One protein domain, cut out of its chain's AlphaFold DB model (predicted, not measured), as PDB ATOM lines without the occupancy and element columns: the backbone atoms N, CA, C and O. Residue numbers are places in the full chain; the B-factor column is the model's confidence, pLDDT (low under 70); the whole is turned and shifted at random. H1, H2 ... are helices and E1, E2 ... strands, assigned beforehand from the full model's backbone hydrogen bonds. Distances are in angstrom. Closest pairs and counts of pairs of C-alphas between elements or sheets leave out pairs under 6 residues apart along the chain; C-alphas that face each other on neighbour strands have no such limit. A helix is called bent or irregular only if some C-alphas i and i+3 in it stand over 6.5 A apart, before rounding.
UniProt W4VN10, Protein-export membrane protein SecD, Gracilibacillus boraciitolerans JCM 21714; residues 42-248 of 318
ATOM      1  N   PHE A  42       5.315-124.533  -9.410       81.50
ATOM      2  CA  PHE A  42       6.135-123.777 -10.338       81.50
ATOM      3  C   PHE A  42       7.594-124.193 -10.185       81.50
ATOM      4  O   PHE A  42       8.127-124.193  -9.077       81.50
ATOM      5  N   GLU A  43       8.216-124.587 -11.290       83.50
ATOM      6  CA  GLU A  43       9.632-124.923 -11.345       83.50
ATOM      7  C   GLU A  43      10.329-123.992 -12.331       83.50
ATOM      8  O   GLU A  43       9.867-123.831 -13.464       83.50
ATOM      9  N   VAL A  44      11.441-123.401 -11.901       84.50
ATOM     10  CA  VAL A  44      12.284-122.530 -12.721       84.50
ATOM     11  C   VAL A  44      13.731-122.967 -12.605       84.50
ATOM     12  O   VAL A  44      14.204-123.295 -11.519       84.50
ATOM     13  N   LEU A  45      14.430-122.977 -13.729       87.44
ATOM     14  CA  LEU A  45      15.867-123.158 -13.809       87.44
ATOM     15  C   LEU A  45      16.487-121.828 -14.229       87.44
ATOM     16  O   LEU A  45      16.249-121.357 -15.343       87.44
ATOM     17  N   TYR A  46      17.261-121.240 -13.324       86.00
ATOM     18  CA  TYR A  46      18.056-120.050 -13.593       86.00
ATOM     19  C   TYR A  46      19.472-120.453 -13.987       86.00
ATOM     20  O   TYR A  46      20.074-121.289 -13.311       86.00
ATOM     21  N   ASP A  47      19.995-119.852 -15.048       85.06
ATOM     22  CA  ASP A  47      21.427-119.794 -15.315       85.06
ATOM     23  C   ASP A  47      21.988-118.549 -14.625       85.06
ATOM     24  O   ASP A  47      21.427-117.454 -14.738       85.06
ATOM     25  N   VAL A  48      23.040-118.740 -13.834       82.31
ATOM     26  CA  VAL A  48      23.676-117.668 -13.070       82.31
ATOM     27  C   VAL A  48      24.832-117.145 -13.899       82.31
ATOM     28  O   VAL A  48      25.907-117.751 -13.940       82.31
ATOM     29  N   GLU A  49      24.614-116.007 -14.550       76.88
ATOM     30  CA  GLU A  49      25.642-115.337 -15.338       76.88
ATOM     31  C   GLU A  49      26.293-114.217 -14.510       76.88
ATOM     32  O   GLU A  49      25.599-113.453 -13.832       76.88
ATOM     33  N   PRO A  50      27.630-114.089 -14.523       71.31
ATOM     34  CA  PRO A  50      28.290-112.943 -13.915       71.31
ATOM     35  C   PRO A  50      28.015-111.696 -14.769       71.31
ATOM     36  O   PRO A  50      28.161-111.731 -15.989       71.31
ATOM     37  N   LEU A  51      27.667-110.574 -14.138       64.69
ATOM     38  CA  LEU A  51      27.458-109.287 -14.822       64.69
ATOM     39  C   LEU A  51      28.746-108.758 -15.483       64.69
ATOM     40  O   LEU A  51      28.671-107.994 -16.443       64.69
ATOM     41  N   ASP A  52      29.916-109.185 -14.999       64.31
ATOM     42  CA  ASP A  52      31.222-108.899 -15.592       64.31
ATOM     43  C   ASP A  52      31.871-110.187 -16.127       64.31
ATOM     44  O   ASP A  52      32.203-111.087 -15.355       64.31
ATOM     45  N   GLU A  53      32.189-110.235 -17.430       58.50
ATOM     46  CA  GLU A  53      32.852-111.380 -18.105       58.50
ATOM     47  C   GLU A  53      34.211-111.782 -17.483       58.50
ATOM     48  O   GLU A  53      34.779-112.823 -17.810       58.50
ATOM     49  N   SER A  54      34.766-110.943 -16.602       56.12
ATOM     50  CA  SER A  54      36.033-111.182 -15.902       56.12
ATOM     51  C   SER A  54      35.900-111.958 -14.585       56.12
ATOM     52  O   SER A  54      36.924-112.325 -14.003       56.12
ATOM     53  N   GLN A  55      34.676-112.198 -14.103       60.00
ATOM     54  CA  GLN A  55      34.417-112.905 -12.850       60.00
ATOM     55  C   GLN A  55      33.992-114.356 -13.108       60.00
ATOM     56  O   GLN A  55      33.117-114.631 -13.921       60.00
ATOM     57  N   GLU A  56      34.606-115.300 -12.389       64.75
ATOM     58  CA  GLU A  56      34.150-116.692 -12.382       64.75
ATOM     59  C   GLU A  56      33.035-116.868 -11.346       64.75
ATOM     60  O   GLU A  56      33.177-116.476 -10.182       64.75
ATOM     61  N   VAL A  57      31.942-117.510 -11.753       67.31
ATOM     62  CA  VAL A  57      30.890-117.945 -10.832       67.31
ATOM     63  C   VAL A  57      31.457-119.084  -9.987       67.31
ATOM     64  O   VAL A  57      31.740-120.175 -10.476       67.31
ATOM     65  N   THR A  58      31.696-118.801  -8.709       72.88
ATOM     66  CA  THR A  58      32.186-119.797  -7.746       72.88
ATOM     67  C   THR A  58      31.022-120.395  -6.960       72.88
ATOM     68  O   THR A  58      29.969-119.777  -6.827       72.88
ATOM     69  N   THR A  59      31.208-121.577  -6.367       73.06
ATOM     70  CA  THR A  59      30.173-122.236  -5.545       73.06
ATOM     71  C   THR A  59      29.632-121.331  -4.432       73.06
ATOM     72  O   THR A  59      28.432-121.321  -4.188       73.06
ATOM     73  N   ASN A  60      30.481-120.493  -3.828       69.56
ATOM     74  CA  ASN A  60      30.067-119.537  -2.794       69.56
ATOM     75  C   ASN A  60      29.090-118.474  -3.323       69.56
ATOM     76  O   ASN A  60      28.231-118.001  -2.584       69.56
ATOM     77  N   VAL A  61      29.234-118.080  -4.593       72.56
ATOM     78  CA  VAL A  61      28.331-117.131  -5.259       72.56
ATOM     79  C   VAL A  61      26.971-117.788  -5.471       72.56
ATOM     80  O   VAL A  61      25.949-117.184  -5.157       72.56
ATOM     81  N   LEU A  62      26.951-119.044  -5.926       79.38
ATOM     82  CA  LEU A  62      25.719-119.824  -6.086       79.38
ATOM     83  C   LEU A  62      24.999-120.036  -4.745       79.38
ATOM     84  O   LEU A  62      23.792-119.826  -4.671       79.38
ATOM     85  N   GLU A  63      25.721-120.381  -3.675       80.25
ATOM     86  CA  GLU A  63      25.149-120.555  -2.329       80.25
ATOM     87  C   GLU A  63      24.531-119.259  -1.787       80.25
ATOM     88  O   GLU A  63      23.387-119.263  -1.333       80.25
ATOM     89  N   ALA A  64      25.240-118.134  -1.893       71.12
ATOM     90  CA  ALA A  64      24.713-116.832  -1.481       71.12
ATOM     91  C   ALA A  64      23.502-116.397  -2.329       71.12
ATOM     92  O   ALA A  64      22.571-115.769  -1.828       71.12
ATOM     93  N   THR A  65      23.485-116.769  -3.611       77.00
ATOM     94  CA  THR A  65      22.357-116.510  -4.515       77.00
ATOM     95  C   THR A  65      21.133-117.332  -4.111       77.00
ATOM     96  O   THR A  65      20.026-116.797  -4.048       77.00
ATOM     97  N   VAL A  66      21.323-118.610  -3.768       82.81
ATOM     98  CA  VAL A  66      20.266-119.471  -3.217       82.81
ATOM     99  C   VAL A  66      19.707-118.893  -1.918       82.81
ATOM    100  O   VAL A  66      18.490-118.804  -1.782       82.81
ATOM    101  N   GLU A  67      20.563-118.436  -0.999       75.44
ATOM    102  CA  GLU A  67      20.126-117.844   0.273       75.44
ATOM    103  C   GLU A  67      19.219-116.617   0.060       75.44
ATOM    104  O   GLU A  67      18.212-116.444   0.754       75.44
ATOM    105  N   ASN A  68      19.515-115.786  -0.943       72.81
ATOM    106  CA  ASN A  68      18.658-114.655  -1.303       72.81
ATOM    107  C   ASN A  68      17.306-115.087  -1.842       72.81
ATOM    108  O   ASN A  68      16.271-114.557  -1.429       72.81
ATOM    109  N   LEU A  69      17.315-116.033  -2.781       78.56
ATOM    110  CA  LEU A  69      16.087-116.554  -3.362       78.56
ATOM    111  C   LEU A  69      15.213-117.198  -2.277       78.56
ATOM    112  O   LEU A  69      14.005-116.975  -2.256       78.56
ATOM    113  N   GLU A  70      15.813-117.903  -1.321       79.50
ATOM    114  CA  GLU A  70      15.105-118.491  -0.185       79.50
ATOM    115  C   GLU A  70      14.431-117.433   0.694       79.50
ATOM    116  O   GLU A  70      13.237-117.539   0.985       79.50
ATOM    117  N   ARG A  71      15.150-116.369   1.071       72.50
ATOM    118  CA  ARG A  71      14.582-115.267   1.869       72.50
ATOM    119  C   ARG A  71      13.400-114.597   1.166       72.50
ATOM    120  O   ARG A  71      12.384-114.338   1.809       72.50
ATOM    121  N   ARG A  72      13.500-114.371  -0.148       69.50
ATOM    122  CA  ARG A  72      12.423-113.777  -0.961       69.50
ATOM    123  C   ARG A  72      11.186-114.657  -0.977       69.50
ATOM    124  O   ARG A  72      10.077-114.193  -0.735       69.50
ATOM    125  N   VAL A  73      11.380-115.946  -1.216       75.44
ATOM    126  CA  VAL A  73      10.274-116.897  -1.272       75.44
ATOM    127  C   VAL A  73       9.586-117.047   0.088       75.44
ATOM    128  O   VAL A  73       8.355-117.110   0.153       75.44
ATOM    129  N   ASN A  74      10.362-117.016   1.172       71.94
ATOM    130  CA  ASN A  74       9.828-117.009   2.530       71.94
ATOM    131  C   ASN A  74       9.008-115.740   2.823       71.94
ATOM    132  O   ASN A  74       7.941-115.848   3.429       71.94
ATOM    133  N   ALA A  75       9.435-114.566   2.343       62.75
ATOM    134  CA  ALA A  75       8.682-113.314   2.479       62.75
ATOM    135  C   ALA A  75       7.328-113.347   1.743       62.75
ATOM    136  O   ALA A  75       6.346-112.777   2.211       62.75
ATOM    137  N   ILE A  76       7.238-114.084   0.631       66.19
ATOM    138  CA  ILE A  76       5.988-114.287  -0.130       66.19
ATOM    139  C   ILE A  76       5.046-115.280   0.592       66.19
ATOM    140  O   ILE A  76       3.882-115.449   0.222       66.19
ATOM    141  N   GLY A  77       5.516-115.939   1.659       67.38
ATOM    142  CA  GLY A  77       4.735-116.897   2.444       67.38
ATOM    143  C   GLY A  77       4.570-118.257   1.762       67.38
ATOM    144  O   GLY A  77       3.687-119.041   2.135       67.38
ATOM    145  N   ILE A  78       5.403-118.557   0.762       73.94
ATOM    146  CA  ILE A  78       5.415-119.860   0.097       73.94
ATOM    147  C   ILE A  78       6.046-120.871   1.050       73.94
ATOM    148  O   ILE A  78       7.125-120.669   1.597       73.94
ATOM    149  N   SER A  79       5.328-121.964   1.291       64.00
ATOM    150  CA  SER A  79       5.775-123.007   2.210       64.00
ATOM    151  C   SER A  79       6.637-124.021   1.461       64.00
ATOM    152  O   SER A  79       6.177-124.573   0.466       64.00
ATOM    153  N   GLU A  80       7.843-124.274   1.974       70.06
ATOM    154  CA  GLU A  80       8.799-125.281   1.480       70.06
ATOM    155  C   GLU A  80       9.283-125.071   0.036       70.06
ATOM    156  O   GLU A  80       9.043-125.914  -0.835       70.06
ATOM    157  N   PRO A  81       9.994-123.967  -0.249       80.50
ATOM    158  CA  PRO A  81      10.758-123.900  -1.479       80.50
ATOM    159  C   PRO A  81      11.911-124.896  -1.476       80.50
ATOM    160  O   PRO A  81      12.559-125.121  -0.454       80.50
ATOM    161  N   ASN A  82      12.181-125.481  -2.636       84.19
ATOM    162  CA  ASN A  82      13.338-126.337  -2.833       84.19
ATOM    163  C   ASN A  82      14.291-125.673  -3.832       84.19
ATOM    164  O   ASN A  82      13.901-125.353  -4.957       84.19
ATOM    165  N   PHE A  83      15.527-125.459  -3.386       86.81
ATOM    166  CA  PHE A  83      16.612-124.883  -4.165       86.81
ATOM    167  C   PHE A  83      17.688-125.942  -4.370       86.81
ATOM    168  O   PHE A  83      18.237-126.464  -3.402       86.81
ATOM    169  N   ASN A  84      18.013-126.242  -5.627       88.00
ATOM    170  CA  ASN A  84      19.124-127.123  -5.969       88.00
ATOM    171  C   ASN A  84      20.102-126.405  -6.889       88.00
ATOM    172  O   ASN A  84      19.703-125.822  -7.895       88.00
ATOM    173  N   ILE A  85      21.387-126.494  -6.559       87.88
ATOM    174  CA  ILE A  85      22.472-126.021  -7.414       87.88
ATOM    175  C   ILE A  85      22.844-127.159  -8.377       87.88
ATOM    176  O   ILE A  85      23.140-128.274  -7.944       87.88
ATOM    177  N   GLU A  86      22.814-126.885  -9.677       86.38
ATOM    178  CA  GLU A  86      23.147-127.808 -10.762       86.38
ATOM    179  C   GLU A  86      24.367-127.315 -11.550       86.38
ATOM    180  O   GLU A  86      24.537-126.121 -11.792       86.38
ATOM    181  N   GLU A  87      25.220-128.231 -12.009       82.88
ATOM    182  CA  GLU A  87      26.373-127.863 -12.835       82.88
ATOM    183  C   GLU A  87      25.956-127.482 -14.279       82.88
ATOM    184  O   GLU A  87      25.024-128.079 -14.842       82.88
ATOM    185  N   PRO A  88      26.655-126.531 -14.934       69.56
ATOM    186  CA  PRO A  88      27.846-125.830 -14.449       69.56
ATOM    187  C   PRO A  88      27.600-124.565 -13.604       69.56
ATOM    188  O   PRO A  88      28.514-124.246 -12.866       69.56
ATOM    189  N   ASN A  89      26.442-123.888 -13.655       84.31
ATOM    190  CA  ASN A  89      26.129-122.677 -12.855       84.31
ATOM    191  C   ASN A  89      24.614-122.429 -12.737       84.31
ATOM    192  O   ASN A  89      24.132-121.311 -12.884       84.31
ATOM    193  N   ARG A  90      23.828-123.482 -12.523       87.12
ATOM    194  CA  ARG A  90      22.369-123.392 -12.587       87.12
ATOM    195  C   ARG A  90      21.737-123.514 -11.215       87.12
ATOM    196  O   ARG A  90      22.202-124.280 -10.376       87.12
ATOM    197  N   ILE A  91      20.658-122.779 -10.986       87.31
ATOM    198  CA  ILE A  91      19.862-122.859  -9.763       87.31
ATOM    199  C   ILE A  91      18.449-123.278 -10.147       87.31
ATOM    200  O   ILE A  91      17.705-122.534 -10.785       87.31
ATOM    201  N   ARG A  92      18.071-124.489  -9.740       88.88
ATOM    202  CA  ARG A  92      16.710-125.003  -9.855       88.88
ATOM    203  C   ARG A  92      15.910-124.566  -8.636       88.88
ATOM    204  O   ARG A  92      16.223-124.967  -7.516       88.88
ATOM    205  N   VAL A  93      14.861-123.791  -8.872       87.88
ATOM    206  CA  VAL A  93      13.913-123.298  -7.874       87.88
ATOM    207  C   VAL A  93      12.581-124.008  -8.065       87.88
ATOM    208  O   VAL A  93      12.009-123.998  -9.154       87.88
ATOM    209  N   GLN A  94      12.067-124.614  -7.003       84.31
ATOM    210  CA  GLN A  94      10.801-125.338  -7.007       84.31
ATOM    211  C   GLN A  94       9.881-124.800  -5.916       84.31
ATOM    212  O   GLN A  94      10.194-124.880  -4.728       84.31
ATOM    213  N   LEU A  95       8.730-124.270  -6.330       84.12
ATOM    214  CA  LEU A  95       7.750-123.624  -5.466       84.12
ATOM    215  C   LEU A  95       6.426-124.395  -5.485       84.12
ATOM    216  O   LEU A  95       5.725-124.444  -6.501       84.12
ATOM    217  N   ALA A  96       6.061-124.987  -4.347       78.69
ATOM    218  CA  ALA A  96       4.805-125.712  -4.191       78.69
ATOM    219  C   ALA A  96       3.614-124.762  -3.984       78.69
ATOM    220  O   ALA A  96       3.709-123.744  -3.299       78.69
ATOM    221  N   GLY A  97       2.453-125.108  -4.549       74.50
ATOM    222  CA  GLY A  97       1.194-124.413  -4.249       74.50
ATOM    223  C   GLY A  97       1.042-123.008  -4.850       74.50
ATOM    224  O   GLY A  97       0.042-122.340  -4.568       74.50
ATOM    225  N   VAL A  98       1.972-122.584  -5.708       75.19
ATOM    226  CA  VAL A  98       1.866-121.354  -6.503       75.19
ATOM    227  C   VAL A  98       0.730-121.495  -7.517       75.19
ATOM    228  O   VAL A  98       0.729-122.402  -8.349       75.19
ATOM    229  N   LYS A  99      -0.261-120.601  -7.436       67.25
ATOM    230  CA  LYS A  99      -1.422-120.582  -8.345       67.25
ATOM    231  C   LYS A  99      -1.203-119.698  -9.570       67.25
ATOM    232  O   LYS A  99      -1.747-120.008 -10.625       67.25
ATOM    233  N   ASP A 100      -0.441-118.619  -9.408       74.19
ATOM    234  CA  ASP A 100      -0.135-117.645 -10.454       74.19
ATOM    235  C   ASP A 100       1.375-117.639 -10.719       74.19
ATOM    236  O   ASP A 100       2.179-117.270  -9.864       74.19
ATOM    237  N   GLN A 101       1.743-118.146 -11.892       73.00
ATOM    238  CA  GLN A 101       3.130-118.385 -12.287       73.00
ATOM    239  C   GLN A 101       3.805-117.117 -12.781       73.00
ATOM    240  O   GLN A 101       4.992-116.946 -12.540       73.00
ATOM    241  N   GLU A 102       3.061-116.231 -13.448       73.38
ATOM    242  CA  GLU A 102       3.598-114.949 -13.905       73.38
ATOM    243  C   GLU A 102       3.935-114.084 -12.697       73.38
ATOM    244  O   GLU A 102       5.029-113.538 -12.623       73.38
ATOM    245  N   GLN A 103       3.050-114.066 -11.697       71.50
ATOM    246  CA  GLN A 103       3.304-113.369 -10.443       71.50
ATOM    247  C   GLN A 103       4.530-113.935  -9.712       71.50
ATOM    248  O   GLN A 103       5.374-113.174  -9.251       71.50
ATOM    249  N   ALA A 104       4.654-115.263  -9.614       71.62
ATOM    250  CA  ALA A 104       5.823-115.876  -8.987       71.62
ATOM    251  C   ALA A 104       7.108-115.636  -9.791       71.62
ATOM    252  O   ALA A 104       8.147-115.390  -9.190       71.62
ATOM    253  N   ARG A 105       7.046-115.667 -11.127       74.62
ATOM    254  CA  ARG A 105       8.185-115.354 -11.995       74.62
ATOM    255  C   ARG A 105       8.631-113.912 -11.798       74.62
ATOM    256  O   ARG A 105       9.791-113.695 -11.490       74.62
ATOM    257  N   GLU A 106       7.725-112.947 -11.914       70.38
ATOM    258  CA  GLU A 106       8.019-111.521 -11.729       70.38
ATOM    259  C   GLU A 106       8.657-111.263 -10.357       70.38
ATOM    260  O   GLU A 106       9.698-110.616 -10.262       70.38
ATOM    261  N   MET A 107       8.109-111.882  -9.307       67.38
ATOM    262  CA  MET A 107       8.628-111.787  -7.942       67.38
ATOM    263  C   MET A 107       9.971-112.481  -7.709       67.38
ATOM    264  O   MET A 107      10.604-112.167  -6.705       67.38
ATOM    265  N   LEU A 108      10.388-113.428  -8.557       70.31
ATOM    266  CA  LEU A 108      11.703-114.088  -8.511       70.31
ATOM    267  C   LEU A 108      12.721-113.428  -9.457       70.31
ATOM    268  O   LEU A 108      13.926-113.495  -9.209       70.31
ATOM    269  N   SER A 109      12.242-112.777 -10.517       64.50
ATOM    270  CA  SER A 109      13.044-112.105 -11.541       64.50
ATOM    271  C   SER A 109      13.502-110.701 -11.154       64.50
ATOM    272  O   SER A 109      14.408-110.186 -11.797       64.50
ATOM    273  N   THR A 110      12.935-110.061 -10.123       59.66
ATOM    274  CA  THR A 110      13.528-108.819  -9.598       59.66
ATOM    275  C   THR A 110      14.891-109.144  -8.982       59.66
ATOM    276  O   THR A 110      14.974-109.809  -7.955       59.66
ATOM    277  N   THR A 111      15.988-108.788  -9.644       60.19
ATOM    278  CA  THR A 111      17.338-108.956  -9.094       60.19
ATOM    279  C   THR A 111      17.420-108.163  -7.795       60.19
ATOM    280  O   THR A 111      17.015-107.008  -7.806       60.19
ATOM    281  N   ALA A 112      17.915-108.780  -6.715       62.03
ATOM    282  CA  ALA A 112      18.095-108.173  -5.394       62.03
ATOM    283  C   ALA A 112      19.115-107.013  -5.452       62.03
ATOM    284  O   ALA A 112      20.258-107.152  -5.008       62.03
ATOM    285  N   GLU A 113      18.738-105.887  -6.059       73.81
ATOM    286  CA  GLU A 113      19.615-104.746  -6.284       73.81
ATOM    287  C   GLU A 113      19.727-103.971  -4.977       73.81
ATOM    288  O   GLU A 113      18.865-103.173  -4.590       73.81
ATOM    289  N   LEU A 114      20.835-104.208  -4.284       84.00
ATOM    290  CA  LEU A 114      21.189-103.411  -3.131       84.00
ATOM    291  C   LEU A 114      21.633-102.025  -3.606       84.00
ATOM    292  O   LEU A 114      22.574-101.899  -4.388       84.00
ATOM    293  N   SER A 115      20.980-100.976  -3.114       88.56
ATOM    294  CA  SER A 115      21.354 -99.597  -3.430       88.56
ATOM    295  C   SER A 115      21.485 -98.747  -2.176       88.56
ATOM    296  O   SER A 115      20.687 -98.834  -1.245       88.56
ATOM    297  N   PHE A 116      22.504 -97.895  -2.157       91.06
ATOM    298  CA  PHE A 116      22.710 -96.921  -1.095       91.06
ATOM    299  C   PHE A 116      22.207 -95.570  -1.577       91.06
ATOM    300  O   PHE A 116      22.692 -95.012  -2.572       91.06
ATOM    301  N   ARG A 117      21.203 -95.056  -0.873       91.62
ATOM    302  CA  ARG A 117      20.488 -93.836  -1.243       91.62
ATOM    303  C   ARG A 117      20.430 -92.870  -0.070       91.62
ATOM    304  O   ARG A 117      20.567 -93.278   1.081       91.62
ATOM    305  N   ASP A 118      20.213 -91.589  -0.341       89.62
ATOM    306  CA  ASP A 118      19.814 -90.656   0.719       89.62
ATOM    307  C   ASP A 118      18.337 -90.847   1.109       89.62
ATOM    308  O   ASP A 118      17.596 -91.636   0.514       89.62
ATOM    309  N   VAL A 119      17.884 -90.100   2.117       86.25
ATOM    310  CA  VAL A 119      16.487 -90.136   2.585       86.25
ATOM    311  C   VAL A 119      15.466 -89.652   1.548       86.25
ATOM    312  O   VAL A 119      14.274 -89.909   1.714       86.25
ATOM    313  N   ASN A 120      15.921 -88.967   0.493       85.50
ATOM    314  CA  ASN A 120      15.101 -88.503  -0.623       85.50
ATOM    315  C   ASN A 120      15.106 -89.499  -1.800       85.50
ATOM    316  O   ASN A 120      14.485 -89.228  -2.826       85.50
ATOM    317  N   GLY A 121      15.788 -90.643  -1.664       83.56
ATOM    318  CA  GLY A 121      15.806 -91.713  -2.658       83.56
ATOM    319  C   GLY A 121      16.832 -91.529  -3.779       83.56
ATOM    320  O   GLY A 121      16.828 -92.301  -4.743       83.56
ATOM    321  N   LYS A 122      17.747 -90.557  -3.693       88.56
ATOM    322  CA  LYS A 122      18.811 -90.396  -4.696       88.56
ATOM    323  C   LYS A 122      19.896 -91.456  -4.492       88.56
ATOM    324  O   LYS A 122      20.441 -91.571  -3.399       88.56
ATOM    325  N   LYS A 123      20.214 -92.214  -5.549       90.94
ATOM    326  CA  LYS A 123      21.263 -93.253  -5.561       90.94
ATOM    327  C   LYS A 123      22.659 -92.634  -5.552       90.94
ATOM    328  O   LYS A 123      22.926 -91.726  -6.338       90.94
ATOM    329  N   TYR A 124      23.528 -93.161  -4.694       89.50
ATOM    330  CA  TYR A 124      24.953 -92.821  -4.650       89.50
ATOM    331  C   TYR A 124      25.846 -94.021  -4.942       89.50
ATOM    332  O   TYR A 124      26.865 -93.854  -5.602       89.50
ATOM    333  N   LEU A 125      25.466 -95.199  -4.444       89.56
ATOM    334  CA  LEU A 125      26.240 -96.434  -4.553       89.56
ATOM    335  C   LEU A 125      25.288 -97.604  -4.791       89.56
ATOM    336  O   LEU A 125      24.085 -97.506  -4.506       89.56
ATOM    337  N   ASP A 126      25.829 -98.726  -5.233       87.38
ATOM    338  CA  ASP A 126      25.135-100.010  -5.212       87.38
ATOM    339  C   ASP A 126      25.986-101.122  -4.609       87.38
ATOM    340  O   ASP A 126      27.118-100.923  -4.171       87.38
ATOM    341  N   GLY A 127      25.388-102.304  -4.506       82.19
ATOM    342  CA  GLY A 127      26.072-103.478  -3.999       82.19
ATOM    343  C   GLY A 127      27.333-103.825  -4.793       82.19
ATOM    344  O   GLY A 127      28.276-104.333  -4.193       82.19
ATOM    345  N   SER A 128      27.425-103.490  -6.086       80.56
ATOM    346  CA  SER A 128      28.602-103.820  -6.902       80.56
ATOM    347  C   SER A 128      29.876-103.088  -6.455       80.56
ATOM    348  O   SER A 128      30.982-103.589  -6.680       80.56
ATOM    349  N   ASP A 129      29.733-101.961  -5.746       87.12
ATOM    350  CA  ASP A 129      30.833-101.199  -5.143       87.12
ATOM    351  C   ASP A 129      31.424-101.882  -3.891       87.12
ATOM    352  O   ASP A 129      32.527-101.549  -3.438       87.12
ATOM    353  N   ILE A 130      30.709-102.852  -3.315       86.44
ATOM    354  CA  ILE A 130      31.160-103.643  -2.171       86.44
ATOM    355  C   ILE A 130      32.094-104.751  -2.667       86.44
ATOM    356  O   ILE A 130      31.876-105.384  -3.696       86.44
ATOM    357  N   LYS A 131      33.156-105.024  -1.909       84.75
ATOM    358  CA  LYS A 131      34.012-106.183  -2.151       84.75
ATOM    359  C   LYS A 131      33.258-107.462  -1.792       84.75
ATOM    360  O   LYS A 131      32.788-107.607  -0.662       84.75
ATOM    361  N   GLU A 132      33.230-108.413  -2.713       78.62
ATOM    362  CA  GLU A 132      32.453-109.644  -2.601       78.62
ATOM    363  C   GLU A 132      32.861-110.448  -1.351       78.62
ATOM    364  O   GLU A 132      34.049-110.639  -1.061       78.62
ATOM    365  N   GLY A 133      31.873-110.901  -0.569       76.12
ATOM    366  CA  GLY A 133      32.108-111.696   0.647       76.12
ATOM    367  C   GLY A 133      32.866-110.956   1.762       76.12
ATOM    368  O   GLY A 133      33.462-111.587   2.648       76.12
ATOM    369  N   SER A 134      32.932-109.622   1.701       83.69
ATOM    370  CA  SER A 134      33.649-108.818   2.689       83.69
ATOM    371  C   SER A 134      32.832-108.489   3.931       83.69
ATOM    372  O   SER A 134      33.443-108.285   4.984       83.69
ATOM    373  N   ALA A 135      31.501-108.472   3.829       86.75
ATOM    374  CA  ALA A 135      30.627-108.124   4.933       86.75
ATOM    375  C   ALA A 135      30.635-109.233   5.990       86.75
ATOM    376  O   ALA A 135      30.433-110.413   5.686       86.75
ATOM    377  N   ARG A 136      30.894-108.872   7.244       88.81
ATOM    378  CA  ARG A 136      30.894-109.800   8.381       88.81
ATOM    379  C   ARG A 136      30.318-109.133   9.615       88.81
ATOM    380  O   ARG A 136      30.491-107.933   9.824       88.81
ATOM    381  N   GLN A 137      29.677-109.938  10.452       91.19
ATOM    382  CA  GLN A 137      29.349-109.524  11.806       91.19
ATOM    383  C   GLN A 137      30.642-109.431  12.626       91.19
ATOM    384  O   GLN A 137      31.439-110.370  12.635       91.19
ATOM    385  N   ASP A 138      30.832-108.302  13.300       92.19
ATOM    386  CA  ASP A 138      31.957-108.035  14.199       92.19
ATOM    387  C   ASP A 138      31.454-107.319  15.467       92.19
ATOM    388  O   ASP A 138      30.251-107.087  15.632       92.19
ATOM    389  N   PHE A 139      32.353-106.990  16.390       90.81
ATOM    390  CA  PHE A 139      32.053-106.209  17.586       90.81
ATOM    391  C   PHE A 139      32.803-104.884  17.560       90.81
ATOM    392  O   PHE A 139      33.994-104.832  17.257       90.81
ATOM    393  N   HIS A 140      32.112-103.804  17.924       90.25
ATOM    394  CA  HIS A 140      32.748-102.500  18.029       90.25
ATOM    395  C   HIS A 140      33.859-102.551  19.098       90.25
ATOM    396  O   HIS A 140      33.587-102.981  20.224       90.25
ATOM    397  N   PRO A 141      35.087-102.078  18.804       88.00
ATOM    398  CA  PRO A 141      36.244-102.240  19.691       88.00
ATOM    399  C   PRO A 141      36.064-101.589  21.070       88.00
ATOM    400  O   PRO A 141      36.512-102.144  22.070       88.00
ATOM    401  N   ASP A 142      35.383-100.441  21.136       90.56
ATOM    402  CA  ASP A 142      35.180 -99.710  22.396       90.56
ATOM    403  C   ASP A 142      33.902-100.089  23.162       90.56
ATOM    404  O   ASP A 142      33.916-100.190  24.390       90.56
ATOM    405  N   THR A 143      32.775-100.279  22.466       89.12
ATOM    406  CA  THR A 143      31.461-100.489  23.099       89.12
ATOM    407  C   THR A 143      31.079-101.964  23.220       89.12
ATOM    408  O   THR A 143      30.130-102.285  23.937       89.12
ATOM    409  N   ASN A 144      31.808-102.864  22.545       87.50
ATOM    410  CA  ASN A 144      31.526-104.298  22.448       87.50
ATOM    411  C   ASN A 144      30.091-104.607  21.968       87.50
ATOM    412  O   ASN A 144      29.517-105.646  22.302       87.50
ATOM    413  N   GLN A 145      29.494-103.680  21.212       90.19
ATOM    414  CA  GLN A 145      28.187-103.851  20.585       90.19
ATOM    415  C   GLN A 145      28.338-104.571  19.236       90.19
ATOM    416  O   GLN A 145      29.353-104.364  18.565       90.19
ATOM    417  N   PRO A 146      27.372-105.417  18.831       92.12
ATOM    418  CA  PRO A 146      27.379-106.041  17.511       92.12
ATOM    419  C   PRO A 146      27.318-104.984  16.403       92.12
ATOM    420  O   PRO A 146      26.447-104.117  16.415       92.12
ATOM    421  N   ILE A 147      28.231-105.078  15.441       93.19
ATOM    422  CA  ILE A 147      28.299-104.221  14.253       93.19
ATOM    423  C   ILE A 147      28.451-105.077  13.000       93.19
ATOM    424  O   ILE A 147      28.801-106.259  13.072       93.19
ATOM    425  N   VAL A 148      28.226-104.472  11.837       92.38
ATOM    426  CA  VAL A 148      28.526-105.103  10.549       92.38
ATOM    427  C   VAL A 148      29.686-104.373   9.891       92.38
ATOM    428  O   VAL A 148      29.592-103.188   9.590       92.38
ATOM    429  N   SER A 149      30.793-105.081   9.683       92.25
ATOM    430  CA  SER A 149      31.975-104.567   8.992       92.25
ATOM    431  C   SER A 149      31.906-104.961   7.523       92.25
ATOM    432  O   SER A 149      31.767-106.146   7.223       92.25
ATOM    433  N   VAL A 150      31.986-103.990   6.614       91.62
ATOM    434  CA  VAL A 150      31.929-104.186   5.158       91.62
ATOM    435  C   VAL A 150      33.103-103.477   4.485       91.62
ATOM    436  O   VAL A 150      33.492-102.384   4.899       91.62
ATOM    437  N   LYS A 151      33.688-104.099   3.451       91.19
ATOM    438  CA  LYS A 151      34.770-103.488   2.668       91.19
ATOM    439  C   LYS A 151      34.270-103.051   1.304       91.19
ATOM    440  O   LYS A 151      33.750-103.872   0.560       91.19
ATOM    441  N   PHE A 152      34.519-101.803   0.938       89.69
ATOM    442  CA  PHE A 152      34.281-101.297  -0.412       89.69
ATOM    443  C   PHE A 152      35.500-101.525  -1.314       89.69
ATOM    444  O   PHE A 152      36.635-101.628  -0.835       89.69
ATOM    445  N   LYS A 153      35.260-101.632  -2.627       87.31
ATOM    446  CA  LYS A 153      36.308-101.774  -3.651       87.31
ATOM    447  C   LYS A 153      37.180-100.519  -3.736       87.31
ATOM    448  O   LYS A 153      38.390-100.635  -3.920       87.31
ATOM    449  N   ASP A 154      36.572 -99.350  -3.540       87.94
ATOM    450  CA  ASP A 154      37.226 -98.044  -3.586       87.94
ATOM    451  C   ASP A 154      36.795 -97.171  -2.389       87.94
ATOM    452  O   ASP A 154      35.609 -97.051  -2.081       87.94
ATOM    453  N   ALA A 155      37.770 -96.564  -1.707       87.50
ATOM    454  CA  ALA A 155      37.541 -95.671  -0.570       87.50
ATOM    455  C   ALA A 155      36.971 -94.307  -0.991       87.50
ATOM    456  O   ALA A 155      36.288 -93.652  -0.198       87.50
ATOM    457  N   ASP A 156      37.249 -93.865  -2.220       87.81
ATOM    458  CA  ASP A 156      36.814 -92.558  -2.708       87.81
ATOM    459  C   ASP A 156      35.325 -92.565  -3.075       87.81
ATOM    460  O   ASP A 156      34.641 -91.558  -2.893       87.81
ATOM    461  N   VAL A 157      34.794 -93.703  -3.530       86.31
ATOM    462  CA  VAL A 157      33.390 -93.848  -3.951       86.31
ATOM    463  C   VAL A 157      32.446 -93.607  -2.763       86.31
ATOM    464  O   VAL A 157      31.587 -92.721  -2.822       86.31
ATOM    465  N   PHE A 158      32.688 -94.274  -1.630       86.94
ATOM    466  CA  PHE A 158      31.922 -94.056  -0.394       86.94
ATOM    467  C   PHE A 158      32.181 -92.668   0.229       86.94
ATOM    468  O   PHE A 158      31.264 -91.995   0.714       86.94
ATOM    469  N   GLY A 159      33.426 -92.189   0.165       87.94
ATOM    470  CA  GLY A 159      33.802 -90.867   0.662       87.94
ATOM    471  C   GLY A 159      33.098 -89.719  -0.064       87.94
ATOM    472  O   GLY A 159      32.583 -88.808   0.577       87.94
ATOM    473  N   ASN A 160      33.015 -89.774  -1.393       90.00
ATOM    474  CA  ASN A 160      32.343 -88.750  -2.198       90.00
ATOM    475  C   ASN A 160      30.824 -88.736  -1.959       90.00
ATOM    476  O   ASN A 160      30.208 -87.667  -1.934       90.00
ATOM    477  N   ALA A 161      30.220 -89.911  -1.749       87.50
ATOM    478  CA  ALA A 161      28.807 -90.031  -1.396       87.50
ATOM    479  C   ALA A 161      28.509 -89.356  -0.047       87.50
ATOM    480  O   ALA A 161      27.646 -88.479   0.032       87.50
ATOM    481  N   THR A 162      29.273 -89.701   0.995       88.25
ATOM    482  CA  THR A 162      29.107 -89.111   2.336       88.25
ATOM    483  C   THR A 162      29.405 -87.611   2.358       88.25
ATOM    484  O   THR A 162      28.676 -86.859   2.997       88.25
ATOM    485  N   GLU A 163      30.406 -87.142   1.606       90.25
ATOM    486  CA  GLU A 163      30.708 -85.712   1.453       90.25
ATOM    487  C   GLU A 163      29.570 -84.942   0.774       90.25
ATOM    488  O   GLU A 163      29.248 -83.827   1.182       90.25
ATOM    489  N   THR A 164      28.932 -85.530  -0.240       87.56
ATOM    490  CA  THR A 164      27.803 -84.888  -0.927       87.56
ATOM    491  C   THR A 164      26.601 -84.739   0.001       87.56
ATOM    492  O   THR A 164      25.991 -83.674   0.026       87.56
ATOM    493  N   ILE A 165      26.288 -85.775   0.786       87.25
ATOM    494  CA  ILE A 165      25.155 -85.756   1.723       87.25
ATOM    495  C   ILE A 165      25.426 -84.789   2.886       87.25
ATOM    496  O   ILE A 165      24.552 -84.014   3.247       87.25
ATOM    497  N   LEU A 166      26.645 -84.778   3.436       88.75
ATOM    498  CA  LEU A 166      27.002 -83.939   4.589       88.75
ATOM    499  C   LEU A 166      27.043 -82.438   4.257       88.75
ATOM    500  O   LEU A 166      26.838 -81.598   5.132       88.75
ATOM    501  N   ASN A 167      27.325 -82.091   3.000       88.31
ATOM    502  CA  ASN A 167      27.331 -80.706   2.525       88.31
ATOM    503  C   ASN A 167      25.935 -80.177   2.160       88.31
ATOM    504  O   ASN A 167      25.799 -78.976   1.909       88.31
ATOM    505  N   ASP A 168      24.918 -81.038   2.112       86.25
ATOM    506  CA  ASP A 168      23.547 -80.646   1.811       86.25
ATOM    507  C   ASP A 168      22.793 -80.311   3.117       86.25
ATOM    508  O   ASP A 168      22.551 -81.198   3.935       86.25
ATOM    509  N   PRO A 169      22.417 -79.040   3.357       79.75
ATOM    510  CA  PRO A 169      21.760 -78.634   4.599       79.75
ATOM    511  C   PRO A 169      20.324 -79.160   4.738       79.75
ATOM    512  O   PRO A 169      19.771 -79.107   5.839       79.75
ATOM    513  N   ASP A 170      19.715 -79.634   3.646       83.00
ATOM    514  CA  ASP A 170      18.337 -80.126   3.631       83.00
ATOM    515  C   ASP A 170      18.251 -81.644   3.894       83.00
ATOM    516  O   ASP A 170      17.149 -82.185   4.049       83.00
ATOM    517  N   LEU A 171      19.395 -82.334   3.989       81.25
ATOM    518  CA  LEU A 171      19.486 -83.775   4.218       81.25
ATOM    519  C   LEU A 171      20.021 -84.099   5.627       81.25
ATOM    520  O   LEU A 171      20.986 -83.493   6.089       81.25
ATOM    521  N   PRO A 172      19.436 -85.079   6.341       85.38
ATOM    522  CA  PRO A 172      20.090 -85.676   7.497       85.38
ATOM    523  C   PRO A 172      21.317 -86.483   7.048       85.38
ATOM    524  O   PRO A 172      21.310 -87.082   5.972       85.38
ATOM    525  N   ASN A 173      22.336 -86.566   7.908       87.31
ATOM    526  CA  ASN A 173      23.556 -87.349   7.669       87.31
ATOM    527  C   ASN A 173      23.300 -88.858   7.836       87.31
ATOM    528  O   ASN A 173      23.825 -89.515   8.738       87.31
ATOM    529  N   GLN A 174      22.428 -89.394   6.992       86.94
ATOM    530  CA  GLN A 174      21.964 -90.767   7.036       86.94
ATOM    531  C   GLN A 174      22.001 -91.351   5.629       86.94
ATOM    532  O   GLN A 174      21.519 -90.733   4.678       86.94
ATOM    533  N   ILE A 175      22.564 -92.549   5.507       89.62
ATOM    534  CA  ILE A 175      22.542 -93.316   4.265       89.62
ATOM    535  C   ILE A 175      21.575 -94.476   4.448       89.62
ATOM    536  O   ILE A 175      21.629 -95.197   5.440       89.62
ATOM    537  N   VAL A 176      20.641 -94.622   3.519       90.38
ATOM    538  CA  VAL A 176      19.615 -95.656   3.559       90.38
ATOM    539  C   VAL A 176      20.029 -96.774   2.616       90.38
ATOM    540  O   VAL A 176      20.268 -96.544   1.430       90.38
ATOM    541  N   ILE A 177      20.130 -97.982   3.160       89.88
ATOM    542  CA  ILE A 177      20.424 -99.206   2.422       89.88
ATOM    543  C   ILE A 177      19.091 -99.818   2.009       89.88
ATOM    544  O   ILE A 177      18.303-100.258   2.852       89.88
ATOM    545  N   TRP A 178      18.847 -99.815   0.708       87.25
ATOM    546  CA  TRP A 178      17.635-100.323   0.088       87.25
ATOM    547  C   TRP A 178      17.890-101.659  -0.585       87.25
ATOM    548  O   TRP A 178      18.942-101.853  -1.195       87.25
ATOM    549  N   LEU A 179      16.889-102.526  -0.519       81.12
ATOM    550  CA  LEU A 179      16.753-103.695  -1.372       81.12
ATOM    551  C   LEU A 179      15.621-103.416  -2.371       81.12
ATOM    552  O   LEU A 179      14.523-103.068  -1.943       81.12
ATOM    553  N   ASP A 180      15.890-103.523  -3.673       77.75
ATOM    554  CA  ASP A 180      14.894-103.389  -4.753       77.75
ATOM    555  C   ASP A 180      14.087-102.076  -4.702       77.75
ATOM    556  O   ASP A 180      12.852-102.055  -4.692       77.75
ATOM    557  N   TYR A 181      14.801-100.949  -4.635       82.06
ATOM    558  CA  TYR A 181      14.184 -99.619  -4.639       82.06
ATOM    559  C   TYR A 181      13.429 -99.345  -5.949       82.06
ATOM    560  O   TYR A 181      14.022 -99.408  -7.028       82.06
ATOM    561  N   GLU A 182      12.168 -98.913  -5.854       79.81
ATOM    562  CA  GLU A 182      11.352 -98.491  -6.998       79.81
ATOM    563  C   GLU A 182      11.092 -96.972  -6.984       79.81
ATOM    564  O   GLU A 182      11.012 -96.334  -5.929       79.81
ATOM    565  N   GLU A 183      10.953 -96.352  -8.165       76.25
ATOM    566  CA  GLU A 183      10.658 -94.914  -8.278       76.25
ATOM    567  C   GLU A 183       9.277 -94.577  -7.681       76.25
ATOM    568  O   GLU A 183       8.239 -94.738  -8.320       76.25
ATOM    569  N   GLY A 184       9.276 -94.080  -6.441       76.62
ATOM    570  CA  GLY A 184       8.071 -93.754  -5.670       76.62
ATOM    571  C   GLY A 184       8.168 -94.161  -4.197       76.62
ATOM    572  O   GLY A 184       7.448 -93.604  -3.364       76.62
ATOM    573  N   ASP A 185       9.093 -95.065  -3.866       81.00
ATOM    574  CA  ASP A 185       9.318 -95.517  -2.497       81.00
ATOM    575  C   ASP A 185       9.856 -94.375  -1.624       81.00
ATOM    576  O   ASP A 185      10.870 -93.740  -1.917       81.00
ATOM    577  N   THR A 186       9.166 -94.095  -0.516       81.88
ATOM    578  CA  THR A 186       9.574 -93.059   0.439       81.88
ATOM    579  C   THR A 186       9.991 -93.699   1.756       81.88
ATOM    580  O   THR A 186       9.212 -94.417   2.384       81.88
ATOM    581  N   TYR A 187      11.179 -93.343   2.253       80.12
ATOM    582  CA  TYR A 187      11.743 -93.852   3.513       80.12
ATOM    583  C   TYR A 187      10.753 -93.821   4.697       80.12
ATOM    584  O   TYR A 187      10.668 -94.756   5.491       80.12
ATOM    585  N   ARG A 188       9.933 -92.765   4.805       80.56
ATOM    586  CA  ARG A 188       8.967 -92.587   5.909       80.56
ATOM    587  C   ARG A 188       7.774 -93.544   5.865       80.56
ATOM    588  O   ARG A 188       7.108 -93.703   6.892       80.56
ATOM    589  N   GLU A 189       7.440 -94.084   4.700       79.50
ATOM    590  CA  GLU A 189       6.339 -95.036   4.535       79.50
ATOM    591  C   GLU A 189       6.829 -96.468   4.731       79.50
ATOM    592  O   GLU A 189       6.178 -97.236   5.433       79.50
ATOM    593  N   GLU A 190       8.021 -96.776   4.224       79.31
ATOM    594  CA  GLU A 190       8.622 -98.109   4.299       79.31
ATOM    595  C   GLU A 190       8.985 -98.524   5.725       79.31
ATOM    596  O   GLU A 190       8.608 -99.609   6.157       79.31
ATOM    597  N   ILE A 191       9.548 -97.626   6.543       78.88
ATOM    598  CA  ILE A 191       9.840 -97.949   7.955       78.88
ATOM    599  C   ILE A 191       8.575 -98.324   8.743       78.88
ATOM    600  O   ILE A 191       8.645 -99.058   9.729       78.88
ATOM    601  N   LYS A 192       7.392 -97.843   8.335       80.25
ATOM    602  CA  LYS A 192       6.137 -98.190   9.021       80.25
ATOM    603  C   LYS A 192       5.701 -99.631   8.756       80.25
ATOM    604  O   LYS A 192       4.882-100.133   9.521       80.25
ATOM    605  N   LYS A 193       6.217-100.271   7.700       74.25
ATOM    606  CA  LYS A 193       5.899-101.655   7.322       74.25
ATOM    607  C   LYS A 193       6.653-102.695   8.160       74.25
ATOM    608  O   LYS A 193       6.282-103.862   8.138       74.25
ATOM    609  N   GLY A 194       7.642-102.283   8.961       73.44
ATOM    610  CA  GLY A 194       8.353-103.177   9.878       73.44
ATOM    611  C   GLY A 194       9.142-104.252   9.130       73.44
ATOM    612  O   GLY A 194      10.047-103.918   8.375       73.44
ATOM    613  N   GLU A 195       8.795-105.524   9.338       63.66
ATOM    614  CA  GLU A 195       9.499-106.683   8.758       63.66
ATOM    615  C   GLU A 195       9.348-106.809   7.229       63.66
ATOM    616  O   GLU A 195      10.179-107.446   6.594       63.66
ATOM    617  N   GLU A 196       8.339-106.173   6.622       62.62
ATOM    618  CA  GLU A 196       8.133-106.156   5.159       62.62
ATOM    619  C   GLU A 196       8.768-104.931   4.471       62.62
ATOM    620  O   GLU A 196       8.509-104.654   3.300       62.62
ATOM    621  N   SER A 197       9.556-104.142   5.205       76.75
ATOM    622  CA  SER A 197      10.206-102.940   4.680       76.75
ATOM    623  C   SER A 197      11.293-103.288   3.660       76.75
ATOM    624  O   SER A 197      12.187-104.084   3.946       76.75
ATOM    625  N   LYS A 198      11.296-102.598   2.512       79.38
ATOM    626  CA  LYS A 198      12.406-102.650   1.535       79.38
ATOM    627  C   LYS A 198      13.701-101.999   2.053       79.38
ATOM    628  O   LYS A 198      14.781-102.186   1.493       79.38
ATOM    629  N   VAL A 199      13.603-101.204   3.121       84.56
ATOM    630  CA  VAL A 199      14.761-100.617   3.808       84.56
ATOM    631  C   VAL A 199      15.377-101.660   4.726       84.56
ATOM    632  O   VAL A 199      14.754-102.059   5.709       84.56
ATOM    633  N   VAL A 200      16.619-102.038   4.435       83.56
ATOM    634  CA  VAL A 200      17.366-103.032   5.211       83.56
ATOM    635  C   VAL A 200      17.962-102.397   6.465       83.56
ATOM    636  O   VAL A 200      17.851-102.922   7.568       83.56
ATOM    637  N   SER A 201      18.638-101.262   6.295       87.50
ATOM    638  CA  SER A 201      19.280-100.533   7.386       87.50
ATOM    639  C   SER A 201      19.484 -99.080   6.985       87.50
ATOM    640  O   SER A 201      19.610 -98.762   5.804       87.50
ATOM    641  N   ALA A 202      19.515 -98.187   7.966       88.69
ATOM    642  CA  ALA A 202      19.712 -96.764   7.735       88.69
ATOM    643  C   ALA A 202      20.729 -96.196   8.740       88.69
ATOM    644  O   ALA A 202      20.339 -95.525   9.701       88.69
ATOM    645  N   PRO A 203      22.027 -96.509   8.589       88.88
ATOM    646  CA  PRO A 203      23.060 -95.991   9.475       88.88
ATOM    647  C   PRO A 203      23.248 -94.477   9.323       88.88
ATOM    648  O   PRO A 203      23.131 -93.908   8.234       88.88
ATOM    649  N   ASN A 204      23.579 -93.833  10.441       89.69
ATOM    650  CA  ASN A 204      23.992 -92.432  10.471       89.69
ATOM    651  C   ASN A 204      25.517 -92.337  10.377       89.69
ATOM    652  O   ASN A 204      26.223 -93.272  10.753       89.69
ATOM    653  N   PHE A 205      26.020 -91.199   9.910       88.31
ATOM    654  CA  PHE A 205      27.451 -90.915   9.874       88.31
ATOM    655  C   PHE A 205      27.725 -89.464  10.281       88.31
ATOM    656  O   PHE A 205      27.001 -88.548   9.905       88.31
ATOM    657  N   ASP A 206      28.798 -89.242  11.039       84.94
ATOM    658  CA  ASP A 206      29.135 -87.912  11.574       84.94
ATOM    659  C   ASP A 206      30.276 -87.219  10.815       84.94
ATOM    660  O   ASP A 206      30.571 -86.044  11.041       84.94
ATOM    661  N   SER A 207      30.961 -87.942   9.930       86.75
ATOM    662  CA  SER A 207      32.108 -87.433   9.180       86.75
ATOM    663  C   SER A 207      32.201 -88.069   7.798       86.75
ATOM    664  O   SER A 207      31.552 -89.075   7.521       86.75
ATOM    665  N   VAL A 208      33.006 -87.466   6.923       88.69
ATOM    666  CA  VAL A 208      33.283 -88.016   5.594       88.69
ATOM    667  C   VAL A 208      34.146 -89.269   5.740       88.69
ATOM    668  O   VAL A 208      35.266 -89.206   6.251       88.69
ATOM    669  N   LEU A 209      33.634 -90.400   5.264       87.12
ATOM    670  CA  LEU A 209      34.266 -91.709   5.417       87.12
ATOM    671  C   LEU A 209      35.031 -92.080   4.140       87.12
ATOM    672  O   LEU A 209      34.500 -92.731   3.248       87.12
ATOM    673  N   ARG A 210      36.298 -91.657   4.048       89.50
ATOM    674  CA  ARG A 210      37.235 -92.048   2.970       89.50
ATOM    675  C   ARG A 210      38.060 -93.268   3.368       89.50
ATOM    676  O   ARG A 210      39.291 -93.220   3.423       89.50
ATOM    677  N   THR A 211      37.380 -94.351   3.716       88.31
ATOM    678  CA  THR A 211      38.008 -95.616   4.104       88.31
ATOM    679  C   THR A 211      37.374 -96.765   3.343       88.31
ATOM    680  O   THR A 211      36.194 -96.736   3.014       88.31
ATOM    681  N   THR A 212      38.166 -97.797   3.058       87.88
ATOM    682  CA  THR A 212      37.645 -99.035   2.465       87.88
ATOM    683  C   THR A 212      36.832 -99.834   3.469       87.88
ATOM    684  O   THR A 212      35.867-100.478   3.088       87.88
ATOM    685  N   ASP A 213      37.239 -99.813   4.736       89.25
ATOM    686  CA  ASP A 213      36.563-100.483   5.838       89.25
ATOM    687  C   ASP A 213      35.503 -99.552   6.425       89.25
ATOM    688  O   ASP A 213      35.838 -98.486   6.954       89.25
ATOM    689  N   ILE A 214      34.239 -99.957   6.323       90.81
ATOM    690  CA  ILE A 214      33.090 -99.232   6.862       90.81
ATOM    691  C   ILE A 214      32.416-100.105   7.915       90.81
ATOM    692  O   ILE A 214      32.136-101.283   7.691       90.81
ATOM    693  N   MET A 215      32.160 -99.508   9.075       90.62
ATOM    694  CA  MET A 215      31.439-100.138  10.174       90.62
ATOM    695  C   MET A 215      30.015 -99.593  10.190       90.62
ATOM    696  O   MET A 215      29.801 -98.395  10.363       90.62
ATOM    697  N   ILE A 216      29.043-100.471   9.972       89.81
ATOM    698  CA  ILE A 216      27.622-100.155  10.066       89.81
ATOM    699  C   ILE A 216      27.204-100.383  11.514       89.81
ATOM    700  O   ILE A 216      27.132-101.519  11.994       89.81
ATOM    701  N   GLU A 217      26.949 -99.276  12.200       88.00
ATOM    702  CA  GLU A 217      26.504 -99.251  13.587       88.00
ATOM    703  C   GLU A 217      24.975 -99.206  13.680       88.00
ATOM    704  O   GLU A 217      24.287 -98.591  12.863       88.00
ATOM    705  N   GLY A 218      24.442 -99.862  14.707       81.50
ATOM    706  CA  GLY A 218      23.018 -99.913  15.007       81.50
ATOM    707  C   GLY A 218      22.756-100.754  16.251       81.50
ATOM    708  O   GLY A 218      23.649-101.418  16.776       81.50
ATOM    709  N   SER A 219      21.523-100.727  16.753       80.31
ATOM    710  CA  SER A 219      21.111-101.539  17.904       80.31
ATOM    711  C   SER A 219      20.779-102.974  17.483       80.31
ATOM    712  O   SER A 219      19.650-103.417  17.679       80.31
ATOM    713  N   PHE A 220      21.737-103.668  16.866       84.31
ATOM    714  CA  PHE A 220      21.534-105.012  16.325       84.31
ATOM    715  C   PHE A 220      21.739-106.094  17.387       84.31
ATOM    716  O   PHE A 220      22.663-106.030  18.206       84.31
ATOM    717  N   ALA A 221      20.923-107.144  17.329       89.31
ATOM    718  CA  ALA A 221      21.286-108.434  17.905       89.31
ATOM    719  C   ALA A 221      22.379-109.120  17.058       89.31
ATOM    720  O   ALA A 221      22.590-108.790  15.893       89.31
ATOM    721  N   ILE A 222      23.078-110.113  17.623       88.00
ATOM    722  CA  ILE A 222      24.127-110.865  16.899       88.00
ATOM    723  C   ILE A 222      23.552-111.527  15.636       88.00
ATOM    724  O   ILE A 222      24.157-111.455  14.571       88.00
ATOM    725  N   GLU A 223      22.375-112.143  15.760       83.31
ATOM    726  CA  GLU A 223      21.676-112.815  14.658       83.31
ATOM    727  C   GLU A 223      21.264-111.816  13.565       83.31
ATOM    728  O   GLU A 223      21.503-112.064  12.385       83.31
ATOM    729  N   GLU A 224      20.744-110.646  13.946       82.38
ATOM    730  CA  GLU A 224      20.378-109.571  13.011       82.38
ATOM    731  C   GLU A 224      21.604-109.035  12.256       82.38
ATOM    732  O   GLU A 224      21.567-108.857  11.039       82.38
ATOM    733  N   ALA A 225      22.727-108.833  12.951       85.94
ATOM    734  CA  ALA A 225      23.971-108.387  12.329       85.94
ATOM    735  C   ALA A 225      24.539-109.437  11.353       85.94
ATOM    736  O   ALA A 225      25.062-109.082  10.295       85.94
ATOM    737  N   GLN A 226      24.410-110.733  11.661       84.06
ATOM    738  CA  GLN A 226      24.770-111.809  10.730       84.06
ATOM    739  C   GLN A 226      23.868-111.822   9.492       84.06
ATOM    740  O   GLN A 226      24.373-111.935   8.374       84.06
ATOM    741  N   GLN A 227      22.557-111.656   9.670       80.69
ATOM    742  CA  GLN A 227      21.600-111.588   8.563       80.69
ATOM    743  C   GLN A 227      21.863-110.388   7.648       80.69
ATOM    744  O   GLN A 227      21.836-110.548   6.424       80.69
ATOM    745  N   LEU A 228      22.169-109.221   8.229       84.44
ATOM    746  CA  LEU A 228      22.546-108.010   7.504       84.44
ATOM    747  C   LEU A 228      23.862-108.198   6.738       84.44
ATOM    748  O   LEU A 228      23.940-107.845   5.567       84.44
ATOM    749  N   ALA A 229      24.884-108.791   7.361       84.25
ATOM    750  CA  ALA A 229      26.148-109.088   6.688       84.25
ATOM    751  C   ALA A 229      25.954-110.045   5.500       84.25
ATOM    752  O   ALA A 229      26.490-109.808   4.419       84.25
ATOM    753  N   ALA A 230      25.155-111.097   5.684       78.56
ATOM    754  CA  ALA A 230      24.787-112.009   4.608       78.56
ATOM    755  C   ALA A 230      24.059-111.269   3.476       78.56
ATOM    756  O   ALA A 230      24.432-111.447   2.324       78.56
ATOM    757  N   LEU A 231      23.120-110.370   3.801       78.75
ATOM    758  CA  LEU A 231      22.379-109.574   2.817       78.75
ATOM    759  C   LEU A 231      23.289-108.615   2.036       78.75
ATOM    760  O   LEU A 231      23.177-108.514   0.820       78.75
ATOM    761  N   LEU A 232      24.229-107.943   2.701       84.06
ATOM    762  CA  LEU A 232      25.197-107.069   2.031       84.06
ATOM    763  C   LEU A 232      26.128-107.852   1.098       84.06
ATOM    764  O   LEU A 232      26.408-107.393  -0.004       84.06
ATOM    765  N   ASN A 233      26.583-109.039   1.511       79.19
ATOM    766  CA  ASN A 233      27.373-109.916   0.642       79.19
ATOM    767  C   ASN A 233      26.562-110.380  -0.564       79.19
ATOM    768  O   ASN A 233      27.050-110.348  -1.685       79.19
ATOM    769  N   ALA A 234      25.321-110.772  -0.326       71.25
ATOM    770  CA  ALA A 234      24.361-111.153  -1.338       71.25
ATOM    771  C   ALA A 234      24.108-110.053  -2.376       71.25
ATOM    772  O   ALA A 234      24.222-110.305  -3.567       71.25
ATOM    773  N   GLY A 235      23.813-108.834  -1.921       71.75
ATOM    774  CA  GLY A 235      23.583-107.681  -2.789       71.75
ATOM    775  C   GLY A 235      24.844-107.205  -3.510       71.75
ATOM    776  O   GLY A 235      24.743-106.501  -4.509       71.75
ATOM    777  N   SER A 236      26.028-107.591  -3.020       68.81
ATOM    778  CA  SER A 236      27.306-107.319  -3.685       68.81
ATOM    779  C   SER A 236      27.643-108.259  -4.829       68.81
ATOM    780  O   SER A 236      28.584-107.987  -5.570       68.81
ATOM    781  N   LEU A 237      26.905-109.365  -4.961       67.94
ATOM    782  CA  LEU A 237      27.126-110.334  -6.022       67.94
ATOM    783  C   LEU A 237      26.436-109.845  -7.290       67.94
ATOM    784  O   LEU A 237      25.206-109.799  -7.337       67.94
ATOM    785  N   PRO A 238      27.205-109.492  -8.330       58.75
ATOM    786  CA  PRO A 238      26.651-108.954  -9.545       58.75
ATOM    787  C   PRO A 238      26.301-110.150 -10.441       58.75
ATOM    788  O   PRO A 238      26.999-110.449 -11.405       58.75
ATOM    789  N   VAL A 239      25.259-110.892 -10.070       67.31
ATOM    790  CA  VAL A 239      24.772-112.032 -10.850       67.31
ATOM    791  C   VAL A 239      23.449-111.692 -11.514       67.31
ATOM    792  O   VAL A 239      22.519-111.220 -10.859       67.31
ATOM    793  N   ASP A 240      23.380-111.928 -12.818       68.81
ATOM    794  CA  ASP A 240      22.130-111.911 -13.561       68.81
ATOM    795  C   ASP A 240      21.536-113.322 -13.545       68.81
ATOM    796  O   ASP A 240      22.240-114.317 -13.743       68.81
ATOM    797  N   LEU A 241      20.239-113.413 -13.255       73.62
ATOM    798  CA  LEU A 241      19.514-114.679 -13.227       73.62
ATOM    799  C   LEU A 241      18.730-114.807 -14.525       73.62
ATOM    800  O   LEU A 241      17.584-114.362 -14.619       73.62
ATOM    801  N   GLN A 242      19.333-115.444 -15.525       76.88
ATOM    802  CA  GLN A 242      18.640-115.708 -16.779       76.88
ATOM    803  C   GLN A 242      17.789-116.968 -16.654       76.88
ATOM    804  O   GLN A 242      18.257-118.031 -16.259       76.88
ATOM    805  N   GLU A 243      16.506-116.860 -16.983       77.56
ATOM    806  CA  GLU A 243      15.613-118.015 -17.013       77.56
ATOM    807  C   GLU A 243      15.941-118.895 -18.234       77.56
ATOM    808  O   GLU A 243      15.591-118.551 -19.363       77.56
ATOM    809  N   GLU A 244      16.585-120.048 -18.016       78.19
ATOM    810  CA  GLU A 244      16.808-121.053 -19.071       78.19
ATOM    811  C   GLU A 244      15.502-121.815 -19.351       78.19
ATOM    812  O   GLU A 244      15.178-122.156 -20.494       78.19
ATOM    813  N   TYR A 245      14.735-122.094 -18.291       73.94
ATOM    814  CA  TYR A 245      13.527-122.906 -18.362       73.94
ATOM    815  C   TYR A 245      12.560-122.585 -17.221       73.94
ATOM    816  O   TYR A 245      12.929-122.707 -16.057       73.94
ATOM    817  N   SER A 246      11.296-122.287 -17.525       74.19
ATOM    818  CA  SER A 246      10.212-122.369 -16.541       74.19
ATOM    819  C   SER A 246       9.159-123.357 -16.988       74.19
ATOM    820  O   SER A 246       8.749-123.393 -18.149       74.19
ATOM    821  N   ASN A 247       8.708-124.176 -16.044       69.69
ATOM    822  CA  ASN A 247       7.692-125.164 -16.316       69.69
ATOM    823  C   ASN A 247       6.619-125.229 -15.243       69.69
ATOM    824  O   ASN A 247       6.858-125.318 -14.036       69.69
ATOM    825  N   SER A 248       5.398-125.283 -15.763       67.44
ATOM    826  CA  SER A 248       4.208-125.792 -15.110       67.44
ATOM    827  C   SER A 248       4.309-127.260 -14.719       67.44
ATOM    828  O   SER A 248       3.926-128.100 -15.537       67.44
TER     829      SER A 248
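AT A GLANCE: This is residues 42 to 248 of the 318 residues of the protein "Protein-export membrane protein SecD" of Gracilibacillus boraciitolerans JCM 21714 (UniProt W4VN10). Two lobes meet where H1 touches H5. One lobe is a strongly twisted sheet, E2 E3 E1 E11, with H1 and H2 over one face and the other face bare; in the other, two small sheets, E5 E4 E8 E9 and E6 E7 E10, both pack on H5, with H3 beside E5 and H4 on the opposite face of the first small sheet from H5. The 207 printed residues, with five named helices and eleven named strands in the order E1 H1 E2 E3 H2 E4 E5 E6 E7 H3 E8 H4 E9 E10 H5 E11, are mixed in class, and each sheet is antiparallel. The whole is compact, with a radius of gyration of the C-alphas of 17.9 A and spans of 53 by 37 by 31 A.

IN THESE COORDINATES: E1, residues 42 to 50, starts at C-alpha 42 (6.135, -123.777, -10.338) and is 24.9 A long. H1, residues 59 to 75, is 24.6 A long. E2 is 82 to 86, E3 90 to 96, H2 101 to 109, E4 114 to 117, E5 123 to 126, E6 136 to 139, E7 146 to 151, H3 155 to 166, E8 176 to 179, H4 187 to 196, E9 199 to 201 and E10 213 to 216. H5, residues 222 to 235, is 20.0 A long. E11, residues 239 to 248, bends by 54 degrees at residue 244 and ends at C-alpha 248 (4.208, -125.792, -15.110).

HOW THE PARTS SIT: E1 pairs with E11 (N 45 to O 245, 2.8 A) and E3 (N 44 to O 93, 2.9 A); E2 and E3 are a hairpin (N 84 to O 92, 2.9 A). E1, H1 and E2 form a split strand-helix-strand unit, E3 lying between its strands, with a right-handed crossover. H1 and H2 make two layers with this sheet, at heights of 7.8 A and 8.9 A. H1 touches H5 through residues 64 to 68 alone, the closest C-alphas being Ala 64 and Ala 234, 5.7 A. H5 runs along E7, at 7 degrees on the local plane. H3 comes closest to E5 at C-alphas Tyr 124 and Ala 161, 5.8 A. H4 is irregular: C-alphas 192 and 195 are 9.1 A apart. Every O i to N i+4 pair is within hydrogen-bond range in H1, H2, H3 and H5; H4 has 1 of 6, and 4 of 7 O i to N i+3 pairs.

THE WHOLE: C-alphas Asp 142 and Ser 248 are farthest apart, 55.2 A. The printed part has no cut; E9 to E10 is the long link. Mean pLDDT of the printed part is 80.7; residues under 70 include 51 to 57, 109 to 112 and 236 to 240.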